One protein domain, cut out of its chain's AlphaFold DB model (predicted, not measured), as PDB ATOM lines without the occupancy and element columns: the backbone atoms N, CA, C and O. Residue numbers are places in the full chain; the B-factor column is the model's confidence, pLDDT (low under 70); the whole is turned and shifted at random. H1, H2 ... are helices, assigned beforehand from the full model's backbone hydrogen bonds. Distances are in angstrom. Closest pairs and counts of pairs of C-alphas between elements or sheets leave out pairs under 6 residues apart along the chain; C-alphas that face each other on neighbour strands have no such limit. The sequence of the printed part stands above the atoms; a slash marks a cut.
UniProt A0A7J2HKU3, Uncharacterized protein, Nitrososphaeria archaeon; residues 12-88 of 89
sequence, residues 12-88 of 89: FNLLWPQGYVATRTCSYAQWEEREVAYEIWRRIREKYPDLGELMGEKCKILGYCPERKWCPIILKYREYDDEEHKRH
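AT A GLANCE: This is residues 12 to 88 of the 89 residues of an uncharacterized protein of Nitrososphaeria archaeon (UniProt A0A7J2HKU3). One long helix, H3, makes a wall at one end of the domain, with the short H2 packed on it and H4 folding back at its last turns; H1 meets H2 at a corner. From there the chain leads through H5, near the middle, into a looser half of loops and short helices, where H6 packs lightly on H5 and H7 lies at the far end, touching no other helix. The printed part has 77 residues with seven named helices, H1 to H7 in order, and no named strand: the class is all helix. It is compact, with a radius of gyration of the C-alphas of 12.4 A, yet its spans of 39 by 25 by 20 A make it elongated, only just.

HOW THE PARTS SIT: H1, residues 12 to 15, and H2, residues 20 to 24, touch only at the corner by their tight link, the closest C-alphas being those of Leu 14 and Val 21, 5.6 A apart. H2 touches H3, residues 31 to 47, with the C-alphas of Arg 24 and Arg 34 closest at 5.1 A. H3 touches H4, residues 49 to 54, with its residues 41 to 46 alone; the closest C-alphas, those of Arg 45 and Gly 52, are 4.0 A apart. These two helices stand at a steep tilt of 46 degrees and run opposite ways. H1 and H4 are close but not clearly touching, with the C-alphas of Leu 15 and Leu 54 closest at 6.4 A. H5, residues 58 to 62, is close to H2 but not clearly touching it, with the C-alphas of Ala 22 and Lys 58 closest at 4.4 A. H5 and H6, residues 72 to 76, only just touch, with 3 pairs of C-alphas within 8 A, the closest being Cys 59 and Ile 74 at 5.9 A. H7, residues 82 to 87, is apart from H6 and from H3. In H2, H3, H4, H5 and H7 every O i to N i+4 pair is within hydrogen-bond range; H6 has 0 of 1, beside 2 of 2 O i to N i+3 pairs, and H1 is too short for an O i to N i+4 pair.

IN THESE COORDINATES: H1 begins at C-alpha 12, (-1.987, 35.018, -6.701). H3, the longest helix with 17 residues, runs 24.7 A from C-alpha 31 at (7.882, 29.326, -26.842) to C-alpha 47 at (-9.287, 19.640, -12.030). H4 measures 8.9 A and H7 9.0 A from first to last C-alpha; H7 ends at C-alpha 87, (-7.184, 53.545, -27.579). H2, H5 and H6 have 5 residues each.

THE WHOLE: The two C-alphas farthest apart, those of Lys 47 and Glu 83, are 38.7 A from each other. The printed part has no cut and no long link; H2 to H3 and H5 to H6 are short links, the others tight. The mean pLDDT of the printed part is 95.1, and no printed residue is under 70.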
ATOM      1  N   PHE A  12      -2.299  33.667  -6.224       90.12
ATOM      2  CA  PHE A  12      -1.987  35.018  -6.701       90.12
ATOM      3  C   PHE A  12      -1.036  34.995  -7.909       90.12
ATOM      4  O   PHE A  12      -1.319  35.607  -8.933       90.12
ATOM      5  N   ASN A  13       0.039  34.204  -7.847       88.56
ATOM      6  CA  ASN A  13       0.985  34.053  -8.954       88.56
ATOM      7  C   ASN A  13       0.370  33.417 -10.213       88.56
ATOM      8  O   ASN A  13       0.920  33.577 -11.302       88.56
ATOM      9  N   LEU A  14      -0.722  32.666 -10.072       89.50
ATOM     10  CA  LEU A  14      -1.388  31.980 -11.179       89.50
ATOM     11  C   LEU A  14      -2.510  32.817 -11.806       89.50
ATOM     12  O   LEU A  14      -2.706  32.739 -13.016       89.50
ATOM     13  N   LEU A  15      -3.220  33.609 -10.996       90.56
ATOM     14  CA  LEU A  15      -4.427  34.346 -11.392       90.56
ATOM     15  C   LEU A  15      -4.160  35.800 -11.778       90.56
ATOM     16  O   LEU A  15      -4.933  36.398 -12.519       90.56
ATOM     17  N   TRP A  16      -3.094  36.400 -11.252       90.69
ATOM     18  CA  TRP A  16      -2.826  37.815 -11.470       90.69
ATOM     19  C   TRP A  16      -2.353  38.079 -12.916       90.69
ATOM     20  O   TRP A  16      -1.571  37.283 -13.442       90.69
ATOM     21  N   PRO A  17      -2.736  39.199 -13.568       88.25
ATOM     22  CA  PRO A  17      -2.317  39.507 -14.944       88.25
ATOM     23  C   PRO A  17      -0.795  39.620 -15.139       88.25
ATOM     24  O   PRO A  17      -0.284  39.463 -16.247       88.25
ATOM     25  N   GLN A  18      -0.055  39.904 -14.066       89.19
ATOM     26  CA  GLN A  18       1.410  39.947 -14.034       89.19
ATOM     27  C   GLN A  18       2.019  38.650 -13.466       89.19
ATOM     28  O   GLN A  18       3.233  38.549 -13.308       89.19
ATOM     29  N   GLY A  19       1.180  37.662 -13.157       93.56
ATOM     30  CA  GLY A  19       1.566  36.341 -12.688       93.56
ATOM     31  C   GLY A  19       2.222  35.484 -13.772       93.56
ATOM     32  O   GLY A  19       2.302  35.853 -14.948       93.56
ATOM     33  N   TYR A  20       2.698  34.304 -13.374       94.88
ATOM     34  CA  TYR A  20       3.459  33.408 -14.242       94.88
ATOM     35  C   TYR A  20       2.642  32.971 -15.461       94.88
ATOM     36  O   TYR A  20       3.105  33.124 -16.586       94.88
ATOM     37  N   VAL A  21       1.414  32.481 -15.264       95.75
ATOM     38  CA  VAL A  21       0.604  31.973 -16.382       95.75
ATOM     39  C   VAL A  21       0.289  33.094 -17.368       95.75
ATOM     40  O   VAL A  21       0.607  32.955 -18.542       95.75
ATOM     41  N   ALA A  22      -0.221  34.232 -16.894       95.94
ATOM     42  CA  ALA A  22      -0.588  35.358 -17.751       95.94
ATOM     43  C   ALA A  22       0.584  35.929 -18.560       95.94
ATOM     44  O   ALA A  22       0.428  36.255 -19.739       95.94
ATOM     45  N   THR A  23       1.769  36.026 -17.952       95.38
ATOM     46  CA  THR A  23       2.959  36.562 -18.627       95.38
ATOM     47  C   THR A  23       3.619  35.551 -19.558       95.38
ATOM     48  O   THR A  23       4.134  35.942 -20.606       95.38
ATOM     49  N   ARG A  24       3.605  34.254 -19.223       96.38
ATOM     50  CA  ARG A  24       4.283  33.217 -20.015       96.38
ATOM     51  C   ARG A  24       3.442  32.639 -21.135       96.38
ATOM     52  O   ARG A  24       4.023  32.163 -22.098       96.38
ATOM     53  N   THR A  25       2.120  32.770 -21.099       96.38
ATOM     54  CA  THR A  25       1.263  32.431 -22.248       96.38
ATOM     55  C   THR A  25       1.274  33.501 -23.357       96.38
ATOM     56  O   THR A  25       0.781  33.254 -24.460       96.38
ATOM     57  N   CYS A  26       1.885  34.670 -23.106       95.69
ATOM     58  CA  CYS A  26       2.042  35.761 -24.072       95.69
ATOM     59  C   CYS A  26       2.911  35.372 -25.285       95.69
ATOM     60  O   CYS A  26       3.889  34.629 -25.167       95.69
ATOM     61  N   SER A  27       2.611  35.944 -26.457       96.12
ATOM     62  CA  SER A  27       3.374  35.739 -27.701       96.12
ATOM     63  C   SER A  27       4.818  36.250 -27.641       96.12
ATOM     64  O   SER A  27       5.648  35.815 -28.437       96.12
ATOM     65  N   TYR A  28       5.110  37.174 -26.726       95.69
ATOM     66  CA  TYR A  28       6.449  37.722 -26.501       95.69
ATOM     67  C   TYR A  28       7.308  36.855 -25.576       95.69
ATOM     68  O   TYR A  28       8.521  37.040 -25.514       95.69
ATOM     69  N   ALA A  29       6.708  35.904 -24.854       95.88
ATOM     70  CA  ALA A  29       7.461  34.938 -24.066       95.88
ATOM     71  C   ALA A  29       8.112  33.887 -24.977       95.88
ATOM     72  O   ALA A  29       7.576  33.562 -26.036       95.88
ATOM     73  N   GLN A  30       9.241  33.320 -24.550       96.62
ATOM     74  CA  GLN A  30       9.879  32.196 -25.236       96.62
ATOM     75  C   GLN A  30       8.911  30.999 -25.351       96.62
ATOM     76  O   GLN A  30       8.156  30.719 -24.417       96.62
ATOM     77  N   TRP A  31       8.904  30.321 -26.504       96.75
ATOM     78  CA  TRP A  31       7.882  29.326 -26.842       96.75
ATOM     79  C   TRP A  31       7.898  28.103 -25.910       96.75
ATOM     80  O   TRP A  31       6.824  27.657 -25.520       96.75
ATOM     81  N   GLU A  32       9.065  27.640 -25.447       95.88
ATOM     82  CA  GLU A  32       9.161  26.515 -24.502       95.88
ATOM     83  C   GLU A  32       8.491  26.839 -23.156       95.88
ATOM     84  O   GLU A  32       7.738  26.038 -22.606       95.88
ATOM     85  N   GLU A  33       8.706  28.047 -22.625       95.06
ATOM     86  CA  GLU A  33       8.044  28.483 -21.387       95.06
ATOM     87  C   GLU A  33       6.540  28.691 -21.595       95.06
ATOM     88  O   GLU A  33       5.747  28.488 -20.672       95.06
ATOM     89  N   ARG A  34       6.132  29.054 -22.814       96.69
ATOM     90  CA  ARG A  34       4.723  29.186 -23.182       96.69
ATOM     91  C   ARG A  34       4.005  27.842 -23.151       96.69
ATOM     92  O   ARG A  34       2.912  27.761 -22.595       96.69
ATOM     93  N   GLU A  35       4.615  26.796 -23.702       97.00
ATOM     94  CA  GLU A  35       4.077  25.432 -23.660       97.00
ATOM     95  C   GLU A  35       3.913  24.939 -22.220       97.00
ATOM     96  O   GLU A  35       2.848  24.437 -21.854       97.00
ATOM     97  N   VAL A  36       4.918  25.168 -21.367       95.38
ATOM     98  CA  VAL A  36       4.845  24.831 -19.937       95.38
ATOM     99  C   VAL A  36       3.704  25.580 -19.243       95.38
ATOM    100  O   VAL A  36       2.946  24.981 -18.477       95.38
ATOM    101  N   ALA A  37       3.542  26.877 -19.510       96.19
ATOM    102  CA  ALA A  37       2.477  27.679 -18.912       96.19
ATOM    103  C   ALA A  37       1.074  27.225 -19.353       96.19
ATOM    104  O   ALA A  37       0.178  27.125 -18.510       96.19
ATOM    105  N   TYR A  38       0.886  26.903 -20.639       97.25
ATOM    106  CA  TYR A  38      -0.374  26.340 -21.135       97.25
ATOM    107  C   TYR A  38      -0.671  24.968 -20.525       97.25
ATOM    108  O   TYR A  38      -1.816  24.709 -20.167       97.25
ATOM    109  N   GLU A  39       0.334  24.109 -20.346       96.94
ATOM    110  CA  GLU A  39       0.153  22.795 -19.722       96.94
ATOM    111  C   GLU A  39      -0.261  22.913 -18.246       96.94
ATOM    112  O   GLU A  39      -1.174  22.216 -17.798       96.94
ATOM    113  N   ILE A  40       0.358  23.829 -17.490       95.00
ATOM    114  CA  ILE A  40      -0.053  24.134 -16.109       95.00
ATOM    115  C   ILE A  40      -1.511  24.599 -16.087       95.00
ATOM    116  O   ILE A  40      -2.313  24.083 -15.304       95.00
ATOM    117  N   TRP A  41      -1.866  25.547 -16.956       96.50
ATOM    118  CA  TRP A  41      -3.223  26.077 -17.033       96.50
ATOM    119  C   TRP A  41      -4.243  24.989 -17.396       96.50
ATOM    120  O   TRP A  41      -5.255  24.853 -16.706       96.50
ATOM    121  N   ARG A  42      -3.954  24.159 -18.405       97.44
ATOM    122  CA  ARG A  42      -4.805  23.038 -18.834       97.44
ATOM    123  C   ARG A  42      -5.082  22.070 -17.685       97.44
ATOM    124  O   ARG A  42      -6.243  21.791 -17.403       97.44
ATOM    125  N   ARG A  43      -4.043  21.619 -16.974       96.94
ATOM    126  CA  ARG A  43      -4.194  20.685 -15.842       96.94
ATOM    127  C   ARG A  43      -5.002  21.273 -14.690       96.94
ATOM    128  O   ARG A  43      -5.770  20.556 -14.051       96.94
ATOM    129  N   ILE A  44      -4.831  22.565 -14.405       95.50
ATOM    130  CA  ILE A  44      -5.637  23.241 -13.384       95.50
ATOM    131  C   ILE A  44      -7.092  23.311 -13.837       95.50
ATOM    132  O   ILE A  44      -7.963  22.970 -13.046       95.50
ATOM    133  N   ARG A  45      -7.360  23.678 -15.096       96.56
ATOM    134  CA  ARG A  45      -8.718  23.753 -15.650       96.56
ATOM    135  C   ARG A  45      -9.434  22.404 -15.638       96.56
ATOM    136  O   ARG A  45     -10.617  22.359 -15.337       96.56
ATOM    137  N   GLU A  46      -8.727  21.313 -15.921       97.88
ATOM    138  CA  GLU A  46      -9.285  19.953 -15.864       97.88
ATOM    139  C   GLU A  46      -9.732  19.559 -14.454       97.88
ATOM    140  O   GLU A  46     -10.745  18.882 -14.294       97.88
ATOM    141  N   LYS A  47      -8.991  19.985 -13.425       97.62
ATOM    142  CA  LYS A  47      -9.287  19.640 -12.030       97.62
ATOM    143  C   LYS A  47     -10.223  20.636 -11.340       97.62
ATOM    144  O   LYS A  47     -11.028  20.239 -10.505       97.62
ATOM    145  N   TYR A  48     -10.091  21.917 -11.668       96.31
ATOM    146  CA  TYR A  48     -10.816  23.042 -11.082       96.31
ATOM    147  C   TYR A  48     -11.239  24.017 -12.197       96.31
ATOM    148  O   TYR A  48     -10.572  25.036 -12.411       96.31
ATOM    149  N   PRO A  49     -12.331  23.716 -12.925       96.31
ATOM    150  CA  PRO A  49     -12.765  24.503 -14.080       96.31
ATOM    151  C   PRO A  49     -12.973  25.987 -13.771       96.31
ATOM    152  O   PRO A  49     -12.464  26.829 -14.508       96.31
ATOM    153  N   ASP A  50     -13.623  26.301 -12.646       94.38
ATOM    154  CA  ASP A  50     -13.910  27.680 -12.226       94.38
ATOM    155  C   ASP A  50     -12.624  28.495 -12.041       94.38
ATOM    156  O   ASP A  50     -12.519  29.633 -12.494       94.38
ATOM    157  N   LEU A  51     -11.600  27.885 -11.434       92.56
ATOM    158  CA  LEU A  51     -10.293  28.516 -11.266       92.56
ATOM    159  C   LEU A  51      -9.577  28.672 -12.610       92.56
ATOM    160  O   LEU A  51      -8.978  29.711 -12.880       92.56
ATOM    161  N   GLY A  52      -9.652  27.647 -13.462       94.06
ATOM    162  CA  GLY A  52      -9.087  27.683 -14.805       94.06
ATOM    163  C   GLY A  52      -9.685  28.792 -15.670       94.06
ATOM    164  O   GLY A  52      -8.971  29.356 -16.495       94.06
ATOM    165  N   GLU A  53     -10.950  29.156 -15.476       93.00
ATOM    166  CA  GLU A  53     -11.586  30.231 -16.239       93.00
ATOM    167  C   GLU A  53     -11.088  31.624 -15.825       93.00
ATOM    168  O   GLU A  53     -10.939  32.505 -16.672       93.00
ATOM    169  N   LEU A  54     -10.723  31.803 -14.554       92.31
ATOM    170  CA  LEU A  54     -10.104  33.036 -14.049       92.31
ATOM    171  C   LEU A  54      -8.645  33.207 -14.505       92.31
ATOM    172  O   LEU A  54      -8.104  34.310 -14.470       92.31
ATOM    173  N   MET A  55      -8.003  32.118 -14.926       94.06
ATOM    174  CA  MET A  55      -6.645  32.107 -15.468       94.06
ATOM    175  C   MET A  55      -6.642  32.313 -16.989       94.06
ATOM    176  O   MET A  55      -7.658  32.175 -17.677       94.06
ATOM    177  N   GLY A  56      -5.459  32.598 -17.532       94.56
ATOM    178  CA  GLY A  56      -5.219  32.601 -18.972       94.56
ATOM    179  C   GLY A  56      -4.201  33.645 -19.386       94.56
ATOM    180  O   GLY A  56      -3.402  34.106 -18.574       94.56
ATOM    181  N   GLU A  57      -4.215  34.003 -20.663       95.88
ATOM    182  CA  GLU A  57      -3.360  35.038 -21.226       95.88
ATOM    183  C   GLU A  57      -3.651  36.410 -20.621       95.88
ATOM    184  O   GLU A  57      -4.795  36.779 -20.368       95.88
ATOM    185  N   LYS A  58      -2.603  37.218 -20.452       94.81
ATOM    186  CA  LYS A  58      -2.707  38.585 -19.921       94.81
ATOM    187  C   LYS A  58      -3.775  39.428 -20.635       94.81
ATOM    188  O   LYS A  58      -4.522  40.142 -19.974       94.81
ATOM    189  N   CYS A  59      -3.903  39.301 -21.959       95.56
ATOM    190  CA  CYS A  59      -4.923  40.009 -22.740       95.56
ATOM    191  C   CYS A  59      -6.358  39.505 -22.506       95.56
ATOM    192  O   CYS A  59      -7.292  40.296 -22.624       95.56
ATOM    193  N   LYS A  60      -6.543  38.232 -22.124       95.31
ATOM    194  CA  LYS A  60      -7.840  37.696 -21.680       95.31
ATOM    195  C   LYS A  60      -8.298  38.420 -20.417       95.31
ATOM    196  O   LYS A  60      -9.439  38.859 -20.342       95.31
ATOM    197  N   ILE A  61      -7.389  38.552 -19.449       94.12
ATOM    198  CA  ILE A  61      -7.697  39.080 -18.115       94.12
ATOM    199  C   ILE A  61      -7.862  40.606 -18.143       94.12
ATOM    200  O   ILE A  61      -8.773  41.137 -17.518       94.12
ATOM    201  N   LEU A  62      -7.000  41.320 -18.876       94.31
ATOM    202  CA  LEU A  62      -7.048  42.785 -18.958       94.31
ATOM    203  C   LEU A  62      -8.109  43.311 -19.932       94.31
ATOM    204  O   LEU A  62      -8.553  44.445 -19.804       94.31
ATOM    205  N   GLY A  63      -8.483  42.519 -20.938       94.69
ATOM    206  CA  GLY A  63      -9.393  42.938 -22.004       94.69
ATOM    207  C   GLY A  63      -8.754  43.776 -23.123       94.69
ATOM    208  O   GLY A  63      -9.431  44.131 -24.084       94.69
ATOM    209  N   TYR A  64      -7.456  44.047 -23.048       95.75
ATOM    210  CA  TYR A  64      -6.676  44.688 -24.106       95.75
ATOM    211  C   TYR A  64      -5.270  44.082 -24.143       95.75
ATOM    212  O   TYR A  64      -4.858  43.388 -23.206       95.75
ATOM    213  N   CYS A  65      -4.518  44.305 -25.225       95.88
ATOM    214  CA  CYS A  65      -3.114  43.905 -25.255       95.88
ATOM    215  C   CYS A  65      -2.256  45.009 -24.615       95.88
ATOM    216  O   CYS A  65      -2.230  46.115 -25.145       95.88
ATOM    217  N   PRO A  66      -1.536  44.733 -23.516       94.62
ATOM    218  CA  PRO A  66      -0.709  45.726 -22.828       94.62
ATOM    219  C   PRO A  66       0.698  45.865 -23.430       94.62
ATOM    220  O   PRO A  66       1.521  46.613 -22.908       94.62
ATOM    221  N   GLU A  67       1.018  45.082 -24.460       95.25
ATOM    222  CA  GLU A  67       2.317  45.123 -25.126       95.25
ATOM    223  C   GLU A  67       2.344  46.252 -26.163       95.25
ATOM    224  O   GLU A  67       1.308  46.624 -26.708       95.25
ATOM    225  N   ARG A  68       3.536  46.776 -26.481       94.44
ATOM    226  CA  ARG A  68       3.686  47.913 -27.412       94.44
ATOM    227  C   ARG A  68       3.105  47.641 -28.806       94.44
ATOM    228  O   ARG A  68       2.661  48.571 -29.473       94.44
ATOM    229  N   LYS A  69       3.171  46.391 -29.266       95.56
ATOM    230  CA  LYS A  69       2.438  45.921 -30.444       95.56
ATOM    231  C   LYS A  69       1.578  44.748 -30.006       95.56
ATOM    232  O   LYS A  69       2.049  43.867 -29.284       95.56
ATOM    233  N   TRP A  70       0.330  44.733 -30.442       96.56
ATOM    234  CA  TRP A  70      -0.565  43.632 -30.136       96.56
ATOM    235  C   TRP A  70      -0.238  42.387 -30.970       96.56
ATOM    236  O   TRP A  70       0.536  42.431 -31.928       96.56
ATOM    237  N   CYS A  71      -0.800  41.249 -30.568       95.94
ATOM    238  CA  CYS A  71      -0.589  39.972 -31.237       95.94
ATOM    239  C   CYS A  71      -1.914  39.223 -31.442       95.94
ATOM    240  O   CYS A  71      -2.842  39.413 -30.653       95.94
ATOM    241  N   PRO A  72      -1.997  38.296 -32.415       96.62
ATOM    242  CA  PRO A  72      -3.239  37.582 -32.730       96.62
ATOM    243  C   PRO A  72      -3.840  36.732 -31.599       96.62
ATOM    244  O   PRO A  72      -4.976  36.294 -31.715       96.62
ATOM    245  N   ILE A  73      -3.124  36.486 -30.494       96.00
ATOM    246  CA  ILE A  73      -3.659  35.714 -29.358       96.00
ATOM    247  C   ILE A  73      -4.924  36.364 -28.781       96.00
ATOM    248  O   ILE A  73      -5.838  35.650 -28.377       96.00
ATOM    249  N   ILE A  74      -5.002  37.698 -28.761       97.06
ATOM    250  CA  ILE A  74      -6.180  38.407 -28.242       97.06
ATOM    251  C   ILE A  74      -7.455  38.107 -29.045       97.06
ATOM    252  O   ILE A  74      -8.547  38.131 -28.480       97.06
ATOM    253  N   LEU A  75      -7.309  37.727 -30.321       97.38
ATOM    254  CA  LEU A  75      -8.421  37.410 -31.219       97.38
ATOM    255  C   LEU A  75      -9.188  36.151 -30.805       97.38
ATOM    256  O   LEU A  75     -10.320  35.956 -31.227       97.38
ATOM    257  N   LYS A  76      -8.615  35.321 -29.922       96.12
ATOM    258  CA  LYS A  76      -9.345  34.221 -29.272       96.12
ATOM    259  C   LYS A  76     -10.522  34.720 -28.424       96.12
ATOM    260  O   LYS A  76     -11.428  33.945 -28.139       96.12
ATOM    261  N   TYR A  77     -10.464  35.971 -27.967       95.19
ATOM    262  CA  TYR A  77     -11.355  36.512 -26.942       95.19
ATOM    263  C   TYR A  77     -12.222  37.666 -27.427       95.19
ATOM    264  O   TYR A  77     -13.261  37.922 -26.825       95.19
ATOM    265  N   ARG A  78     -11.774  38.405 -28.445       94.94
ATOM    266  CA  ARG A  78     -12.464  39.590 -28.963       94.94
ATOM    267  C   ARG A  78     -11.918  40.009 -30.318       94.94
ATOM    268  O   ARG A  78     -10.756  39.748 -30.619       94.94
ATOM    269  N   GLU A  79     -12.736  40.720 -31.081       96.62
ATOM    270  CA  GLU A  79     -12.255  41.497 -32.222       96.62
ATOM    271  C   GLU A  79     -11.284  42.573 -31.721       96.62
ATOM    272  O   GLU A  79     -11.510  43.203 -30.684       96.62
ATOM    273  N   TYR A  80     -10.152  42.711 -32.403       96.88
ATOM    274  CA  TYR A  80      -9.089  43.622 -32.008       96.88
ATOM    275  C   TYR A  80      -8.289  44.019 -33.243       96.88
ATOM    276  O   TYR A  80      -7.930  43.161 -34.051       96.88
ATOM    277  N   ASP A  81      -8.001  45.305 -33.375       97.00
ATOM    278  CA  ASP A  81      -7.245  45.865 -34.486       97.00
ATOM    279  C   ASP A  81      -6.298  46.973 -34.001       97.00
ATOM    280  O   ASP A  81      -6.183  47.258 -32.805       97.00
ATOM    281  N   ASP A  82      -5.575  47.583 -34.939       97.12
ATOM    282  CA  ASP A  82      -4.635  48.662 -34.640       97.12
ATOM    283  C   ASP A  82      -5.321  49.932 -34.113       97.12
ATOM    284  O   ASP A  82      -4.692  50.696 -33.379       97.12
ATOM    285  N   GLU A  83      -6.574  50.197 -34.492       96.88
ATOM    286  CA  GLU A  83      -7.307  51.375 -34.022       96.88
ATOM    287  C   GLU A  83      -7.747  51.197 -32.576       96.88
ATOM    288  O   GLU A  83      -7.505  52.075 -31.745       96.88
ATOM    289  N   GLU A  84      -8.320  50.040 -32.255       96.06
ATOM    290  CA  GLU A  84      -8.683  49.667 -30.898       96.06
ATOM    291  C   GLU A  84      -7.436  49.611 -30.016       96.06
ATOM    292  O   GLU A  84      -7.437  50.167 -28.922       96.06
ATOM    293  N   HIS A  85      -6.326  49.047 -30.499       97.06
ATOM    294  CA  HIS A  85      -5.082  49.006 -29.733       97.06
ATOM    295  C   HIS A  85      -4.568  50.397 -29.342       97.06
ATOM    296  O   HIS A  85      -4.151  50.592 -28.200       97.06
ATOM    297  N   LYS A  86      -4.650  51.377 -30.251       96.00
ATOM    298  CA  LYS A  86      -4.253  52.771 -29.981       96.00
ATOM    299  C   LYS A  86      -5.100  53.444 -28.902       96.00
ATOM    300  O   LYS A  86      -4.623  54.393 -28.298       96.00
ATOM    301  N   ARG A  87      -6.331  52.988 -28.647       95.31
ATOM    302  CA  ARG A  87      -7.184  53.545 -27.579       95.31
ATOM    303  C   ARG A  87      -6.725  53.142 -26.175       95.31
ATOM    304  O   ARG A  87      -7.120  53.790 -25.213       95.31
ATOM    305  N   HIS A  88      -5.914  52.086 -26.062       90.69
ATOM    306  CA  HIS A  88      -5.424  51.535 -24.791       90.69
ATOM    307  C   HIS A  88      -3.935  51.835 -24.522       90.69
ATOM    308  O   HIS A  88      -3.386  51.298 -23.556       90.69
TER     309      HIS A  88